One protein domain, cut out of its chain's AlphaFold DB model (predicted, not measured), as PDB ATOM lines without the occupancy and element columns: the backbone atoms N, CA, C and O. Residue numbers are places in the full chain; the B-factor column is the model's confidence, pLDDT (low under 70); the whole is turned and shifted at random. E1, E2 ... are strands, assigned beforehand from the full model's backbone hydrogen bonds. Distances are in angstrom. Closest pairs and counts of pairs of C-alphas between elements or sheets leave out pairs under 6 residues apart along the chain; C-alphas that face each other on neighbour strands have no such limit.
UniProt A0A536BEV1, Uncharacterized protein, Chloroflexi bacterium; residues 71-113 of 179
ATOM      1  N   MET A  71    -100.855 -16.787 -11.719       72.56
ATOM      2  CA  MET A  71    -100.589 -15.860 -10.616       72.56
ATOM      3  C   MET A  71    -101.842 -15.034 -10.329       72.56
ATOM      4  O   MET A  71    -102.390 -14.401 -11.227       72.56
ATOM      5  N   ALA A  72    -102.287 -15.033  -9.072       76.19
ATOM      6  CA  ALA A  72    -103.380 -14.189  -8.602       76.19
ATOM      7  C   ALA A  72    -102.808 -13.028  -7.782       76.19
ATOM      8  O   ALA A  72    -102.023 -13.235  -6.855       76.19
ATOM      9  N   GLY A  73    -103.197 -11.802  -8.119       83.12
ATOM     10  CA  GLY A  73    -102.698 -10.605  -7.455       83.12
ATOM     11  C   GLY A  73    -103.588  -9.395  -7.693       83.12
ATOM     12  O   GLY A  73    -104.506  -9.425  -8.512       83.12
ATOM     13  N   ARG A  74    -103.312  -8.318  -6.959       86.69
ATOM     14  CA  ARG A  74    -103.978  -7.022  -7.118       86.69
ATOM     15  C   ARG A  74    -103.107  -6.108  -7.969       86.69
ATOM     16  O   ARG A  74    -101.938  -5.937  -7.658       86.69
ATOM     17  N   ILE A  75    -103.668  -5.482  -8.996       88.06
ATOM     18  CA  ILE A  75    -102.944  -4.483  -9.794       88.06
ATOM     19  C   ILE A  75    -102.699  -3.236  -8.935       88.06
ATOM     20  O   ILE A  75    -103.644  -2.687  -8.371       88.06
ATOM     21  N   ILE A  76    -101.440  -2.806  -8.837       91.12
ATOM     22  CA  ILE A  76    -101.022  -1.595  -8.109       91.12
ATOM     23  C   ILE A  76    -100.554  -0.476  -9.043       91.12
ATOM     24  O   ILE A  76    -100.588   0.690  -8.661       91.12
ATOM     25  N   SER A  77    -100.156  -0.803 -10.274       87.19
ATOM     26  CA  SER A  77     -99.889   0.187 -11.319       87.19
ATOM     27  C   SER A  77    -100.063  -0.409 -12.714       87.19
ATOM     28  O   SER A  77     -99.968  -1.626 -12.906       87.19
ATOM     29  N   VAL A  78    -100.330   0.462 -13.685       90.00
ATOM     30  CA  VAL A  78    -100.523   0.123 -15.099       90.00
ATOM     31  C   VAL A  78     -99.675   1.079 -15.928       90.00
ATOM     32  O   VAL A  78     -99.761   2.288 -15.731       90.00
ATOM     33  N   ASN A  79     -98.877   0.529 -16.839       89.25
ATOM     34  CA  ASN A  79     -98.045   1.262 -17.789       89.25
ATOM     35  C   ASN A  79     -98.269   0.711 -19.207       89.25
ATOM     36  O   ASN A  79     -98.853  -0.363 -19.387       89.25
ATOM     37  N   ASP A  80     -97.744   1.402 -20.215       84.12
ATOM     38  CA  ASP A  80     -97.808   0.942 -21.603       84.12
ATOM     39  C   ASP A  80     -97.038  -0.378 -21.772       84.12
ATOM     40  O   ASP A  80     -95.810  -0.430 -21.703       84.12
ATOM     41  N   GLY A  81     -97.776  -1.479 -21.946       84.25
ATOM     42  CA  GLY A  81     -97.216  -2.821 -22.135       84.25
ATOM     43  C   GLY A  81     -96.817  -3.557 -20.851       84.25
ATOM     44  O   GLY A  81     -96.237  -4.640 -20.934       84.25
ATOM     45  N   SER A  82     -97.124  -3.032 -19.657       86.44
ATOM     46  CA  SER A  82     -96.899  -3.766 -18.401       86.44
ATOM     47  C   SER A  82     -97.873  -3.394 -17.282       86.44
ATOM     48  O   SER A  82     -98.372  -2.275 -17.198       86.44
ATOM     49  N   ILE A  83     -98.124  -4.344 -16.384       88.00
ATOM     50  CA  ILE A  83     -98.852  -4.122 -15.132       88.00
ATOM     51  C   ILE A  83     -97.963  -4.523 -13.963       88.00
ATOM     52  O   ILE A  83     -97.248  -5.522 -14.035       88.00
ATOM     53  N   THR A  84     -98.020  -3.774 -12.868       85.75
ATOM     54  CA  THR A  84     -97.418  -4.214 -11.608       85.75
ATOM     55  C   THR A  84     -98.521  -4.769 -10.735       85.75
ATOM     56  O   THR A  84     -99.527  -4.096 -10.492       85.75
ATOM     57  N   ILE A  85     -98.334  -5.994 -10.262       86.00
ATOM     58  CA  ILE A  85     -99.265  -6.669  -9.370       86.00
ATOM     59  C   ILE A  85     -98.613  -6.933  -8.019       86.00
ATOM     60  O   ILE A  85     -97.442  -7.289  -7.918       86.00
ATOM     61  N   GLU A  86     -99.401  -6.783  -6.972       85.06
ATOM     62  CA  GLU A  86     -99.114  -7.289  -5.644       85.06
ATOM     63  C   GLU A  86     -99.604  -8.738  -5.572       85.06
ATOM     64  O   GLU A  86    -100.804  -9.008  -5.689       85.06
ATOM     65  N   VAL A  87     -98.678  -9.672  -5.388       82.88
ATOM     66  CA  VAL A  87     -98.948 -11.108  -5.309       82.88
ATOM     67  C   VAL A  87     -98.792 -11.540  -3.864       82.88
ATOM     68  O   VAL A  87     -97.788 -11.242  -3.216       82.88
ATOM     69  N   ARG A  88     -99.784 -12.269  -3.354       73.12
ATOM     70  CA  ARG A  88     -99.662 -12.959  -2.069       73.12
ATOM     71  C   ARG A  88     -99.148 -14.357  -2.349       73.12
ATOM     72  O   ARG A  88     -99.891 -15.188  -2.867       73.12
ATOM     73  N   GLN A  89     -97.887 -14.619  -2.027       67.44
ATOM     74  CA  GLN A  89     -97.402 -15.993  -2.030       67.44
ATOM     75  C   GLN A  89     -97.994 -16.712  -0.821       67.44
ATOM     76  O   GLN A  89     -97.895 -16.239   0.315       67.44
ATOM     77  N   GLY A  90     -98.649 -17.845  -1.081       56.50
ATOM     78  CA  GLY A  90     -99.116 -18.730  -0.025       56.50
ATOM     79  C   GLY A  90     -97.917 -19.187   0.793       56.50
ATOM     80  O   GLY A  90     -97.082 -19.942   0.299       56.50
ATOM     81  N   GLY A  91     -97.813 -18.707   2.029       57.69
ATOM     82  CA  GLY A  91     -96.919 -19.309   3.005       57.69
ATOM     83  C   GLY A  91     -97.360 -20.750   3.263       57.69
ATOM     84  O   GLY A  91     -98.554 -21.055   3.193       57.69
ATOM     85  N   ALA A  92     -96.411 -21.641   3.561       57.91
ATOM     86  CA  ALA A  92     -96.735 -22.962   4.094       57.91
ATOM     87  C   ALA A  92     -97.742 -22.820   5.249       57.91
ATOM     88  O   ALA A  92     -97.697 -21.833   5.980       57.91
ATOM     89  N   GLN A  93     -98.673 -23.766   5.378       50.16
ATOM     90  CA  GLN A  93     -99.833 -23.672   6.269       50.16
ATOM     91  C   GLN A  93     -99.440 -23.193   7.684       50.16
ATOM     92  O   GLN A  93     -98.828 -23.940   8.441       50.16
ATOM     93  N   GLY A  94     -99.754 -21.929   8.013       56.47
ATOM     94  CA  GLY A  94     -99.376 -21.276   9.279       56.47
ATOM     95  C   GLY A  94     -98.308 -20.170   9.196       56.47
ATOM     96  O   GLY A  94     -98.056 -19.511  10.201       56.47
ATOM     97  N   ALA A  95     -97.702 -19.915   8.034       59.72
ATOM     98  CA  ALA A  95     -96.784 -18.795   7.825       59.72
ATOM     99  C   ALA A  95     -97.526 -17.525   7.374       59.72
ATOM    100  O   ALA A  95     -98.476 -17.584   6.591       59.72
ATOM    101  N   SER A  96     -97.067 -16.366   7.855       55.19
ATOM    102  CA  SER A  96     -97.612 -15.064   7.459       55.19
ATOM    103  C   SER A  96     -97.452 -14.871   5.942       55.19
ATOM    104  O   SER A  96     -96.356 -15.104   5.420       55.19
ATOM    105  N   PRO A  97     -98.511 -14.488   5.205       61.16
ATOM    106  CA  PRO A  97     -98.439 -14.340   3.757       61.16
ATOM    107  C   PRO A  97     -97.415 -13.261   3.397       61.16
ATOM    108  O   PRO A  97     -97.524 -12.117   3.836       61.16
ATOM    109  N   THR A  98     -96.419 -13.626   2.586       70.12
ATOM    110  CA  THR A  98     -95.456 -12.656   2.060       70.12
ATOM    111  C   THR A  98     -96.080 -11.958   0.862       70.12
ATOM    112  O   THR A  98     -96.580 -12.596  -0.068       70.12
ATOM    113  N   VAL A  99     -96.088 -10.631   0.925       73.38
ATOM    114  CA  VAL A  99     -96.565  -9.759  -0.141       73.38
ATOM    115  C   VAL A  99     -95.365  -9.371  -0.997       73.38
ATOM    116  O   VAL A  99     -94.400  -8.806  -0.485       73.38
ATOM    117  N   THR A 100     -95.409  -9.673  -2.292       77.00
ATOM    118  CA  THR A 100     -94.329  -9.341  -3.231       77.00
ATOM    119  C   THR A 100     -94.890  -8.616  -4.445       77.00
ATOM    120  O   THR A 100     -95.935  -8.994  -4.978       77.00
ATOM    121  N   SER A 101     -94.196  -7.569  -4.887       81.75
ATOM    122  CA  SER A 101     -94.533  -6.840  -6.109       81.75
ATOM    123  C   SER A 101     -93.884  -7.512  -7.314       81.75
ATOM    124  O   SER A 101     -92.672  -7.712  -7.328       81.75
ATOM    125  N   GLN A 102     -94.680  -7.821  -8.332       79.12
ATOM    126  CA  GLN A 102     -94.226  -8.433  -9.575       79.12
ATOM    127  C   GLN A 102     -94.643  -7.571 -10.767       79.12
ATOM    128  O   GLN A 102     -95.789  -7.130 -10.853       79.12
ATOM    129  N   ILE A 103     -93.724  -7.371 -11.712       83.31
ATOM    130  CA  ILE A 103     -94.021  -6.745 -13.004       83.31
ATOM    131  C   ILE A 103     -94.423  -7.849 -13.987       83.31
ATOM    132  O   ILE A 103     -93.702  -8.834 -14.152       83.31
ATOM    133  N   VAL A 104     -95.574  -7.678 -14.634       82.50
ATOM    134  CA  VAL A 104     -96.111  -8.564 -15.671       82.50
ATOM    135  C   VAL A 104     -96.121  -7.806 -16.993       82.50
ATOM    136  O   VAL A 104     -96.725  -6.740 -17.103       82.50
ATOM    137  N   LEU A 105     -95.451  -8.363 -18.000       85.94
ATOM    138  CA  LEU A 105     -95.409  -7.806 -19.351       85.94
ATOM    139  C   LEU A 105     -96.669  -8.225 -20.119       85.94
ATOM    140  O   LEU A 105     -97.024  -9.404 -20.143       85.94
ATOM    141  N   VAL A 106     -97.341  -7.260 -20.741       84.94
ATOM    142  CA  VAL A 106     -98.565  -7.466 -21.523       84.94
ATOM    143  C   VAL A 106     -98.204  -7.359 -23.001       84.94
ATOM    144  O   VAL A 106     -97.880  -6.281 -23.494       84.94
ATOM    145  N   GLY A 107     -98.227  -8.493 -23.700       81.69
ATOM    146  CA  GLY A 107     -97.936  -8.569 -25.131       81.69
ATOM    147  C   GLY A 107     -99.176  -8.345 -25.998       81.69
ATOM    148  O   GLY A 107    -100.308  -8.372 -25.519       81.69
ATOM    149  N   SER A 108     -98.978  -8.197 -27.310       77.62
ATOM    150  CA  SER A 108    -100.068  -8.025 -28.286       77.62
ATOM    151  C   SER A 108    -101.009  -9.233 -28.398       77.62
ATOM    152  O   SER A 108    -102.130  -9.099 -28.880       77.62
ATOM    153  N   THR A 109    -100.580 -10.408 -27.936       81.44
ATOM    154  CA  THR A 109    -101.385 -11.636 -27.880       81.44
ATOM    155  C   THR A 109    -102.050 -11.859 -26.518       81.44
ATOM    156  O   THR A 109    -102.746 -12.858 -26.334       81.44
ATOM    157  N   THR A 110    -101.845 -10.965 -25.543       81.25
ATOM    158  CA  THR A 110    -102.457 -11.088 -24.217       81.25
ATOM    159  C   THR A 110    -103.945 -10.757 -24.297       81.25
ATOM    160  O   THR A 110    -104.339  -9.626 -24.573       81.25
ATOM    161  N   ARG A 111    -104.798 -11.747 -24.011       80.50
ATOM    162  CA  ARG A 111    -106.248 -11.549 -23.922       80.50
ATOM    163  C   ARG A 111    -106.630 -11.100 -22.516       80.50
ATOM    164  O   ARG A 111    -106.518 -11.869 -21.565       80.50
ATOM    165  N   ILE A 112    -107.139  -9.879 -22.399       81.06
ATOM    166  CA  ILE A 112    -107.674  -9.343 -21.145       81.06
ATOM    167  C   ILE A 112    -109.192  -9.530 -21.160       81.06
ATOM    168  O   ILE A 112    -109.874  -9.026 -22.051       81.06
ATOM    169  N   VAL A 113    -109.727 -10.263 -20.183       80.25
ATOM    170  CA  VAL A 113    -111.172 -10.458 -20.018       80.25
ATOM    171  C   VAL A 113    -111.589  -9.919 -18.663       80.25
ATOM    172  O   VAL A 113    -111.033 -10.298 -17.635       80.25
TER     173      VAL A 113
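AT A GLANCE: This is residues 71 to 113 of the 179 residues of an uncharacterized protein of Chloroflexi bacterium (UniProt A0A536BEV1). A narrow, strongly twisted ribbon of three antiparallel strands, E1, E2 and E3, makes a rod, with E2 in the middle and both faces of the sheet bare of helices. The loop of residues 90 to 97 between E2 and E3 makes one end of the long axis, and the turn between E1 and E2 lies toward the other end, where the last residues, 106 to 113, run on past E3. The printed part has 43 residues, with no named helix and three named strands in the order E1, E2, E3 both along the chain and across the sheet; the class is all strand. The whole is loose, with a radius of gyration of the C-alphas of 12.6 A, and spans 40 by 17 by 13 A.

HOW THE PARTS SIT: The sheet is a meander, each strand the antiparallel neighbour of the one before. Its inner strand is E2, residues 82 to 89. E3, residues 98 to 105, is its antiparallel neighbour and forms a hairpin with E2, at 154 degrees between directions; C-alphas 82 and 105 face each other at 4.4 A, and N 85 and O 102 are within hydrogen-bond range at 2.8 A. E1, residues 73 to 79, forms a hairpin with E2 at 161 degrees; C-alphas 75 and 85 face each other at 4.3 A, and N 76 and O 84 are within hydrogen-bond range at 2.8 A. E1 and E3 are the edge strands.

IN THESE COORDINATES: E2 measures 20.4 A from first to last C-alpha, and E3 22.0 A. E1, 16.4 A long, begins at C-alpha 73 (-102.698, -10.605, -7.455). E3 ends at C-alpha 105 (-95.409, -7.806, -19.351).

THE WHOLE: The C-alphas farthest apart, those of Gly 94 and Ser 108, are 39.8 A apart. The printed part has no cut. The link from E1 to E2 is tight, and that from E2 to E3 is short. The mean pLDDT of the printed part is 77.3, and residues 89 to 97 are under 70.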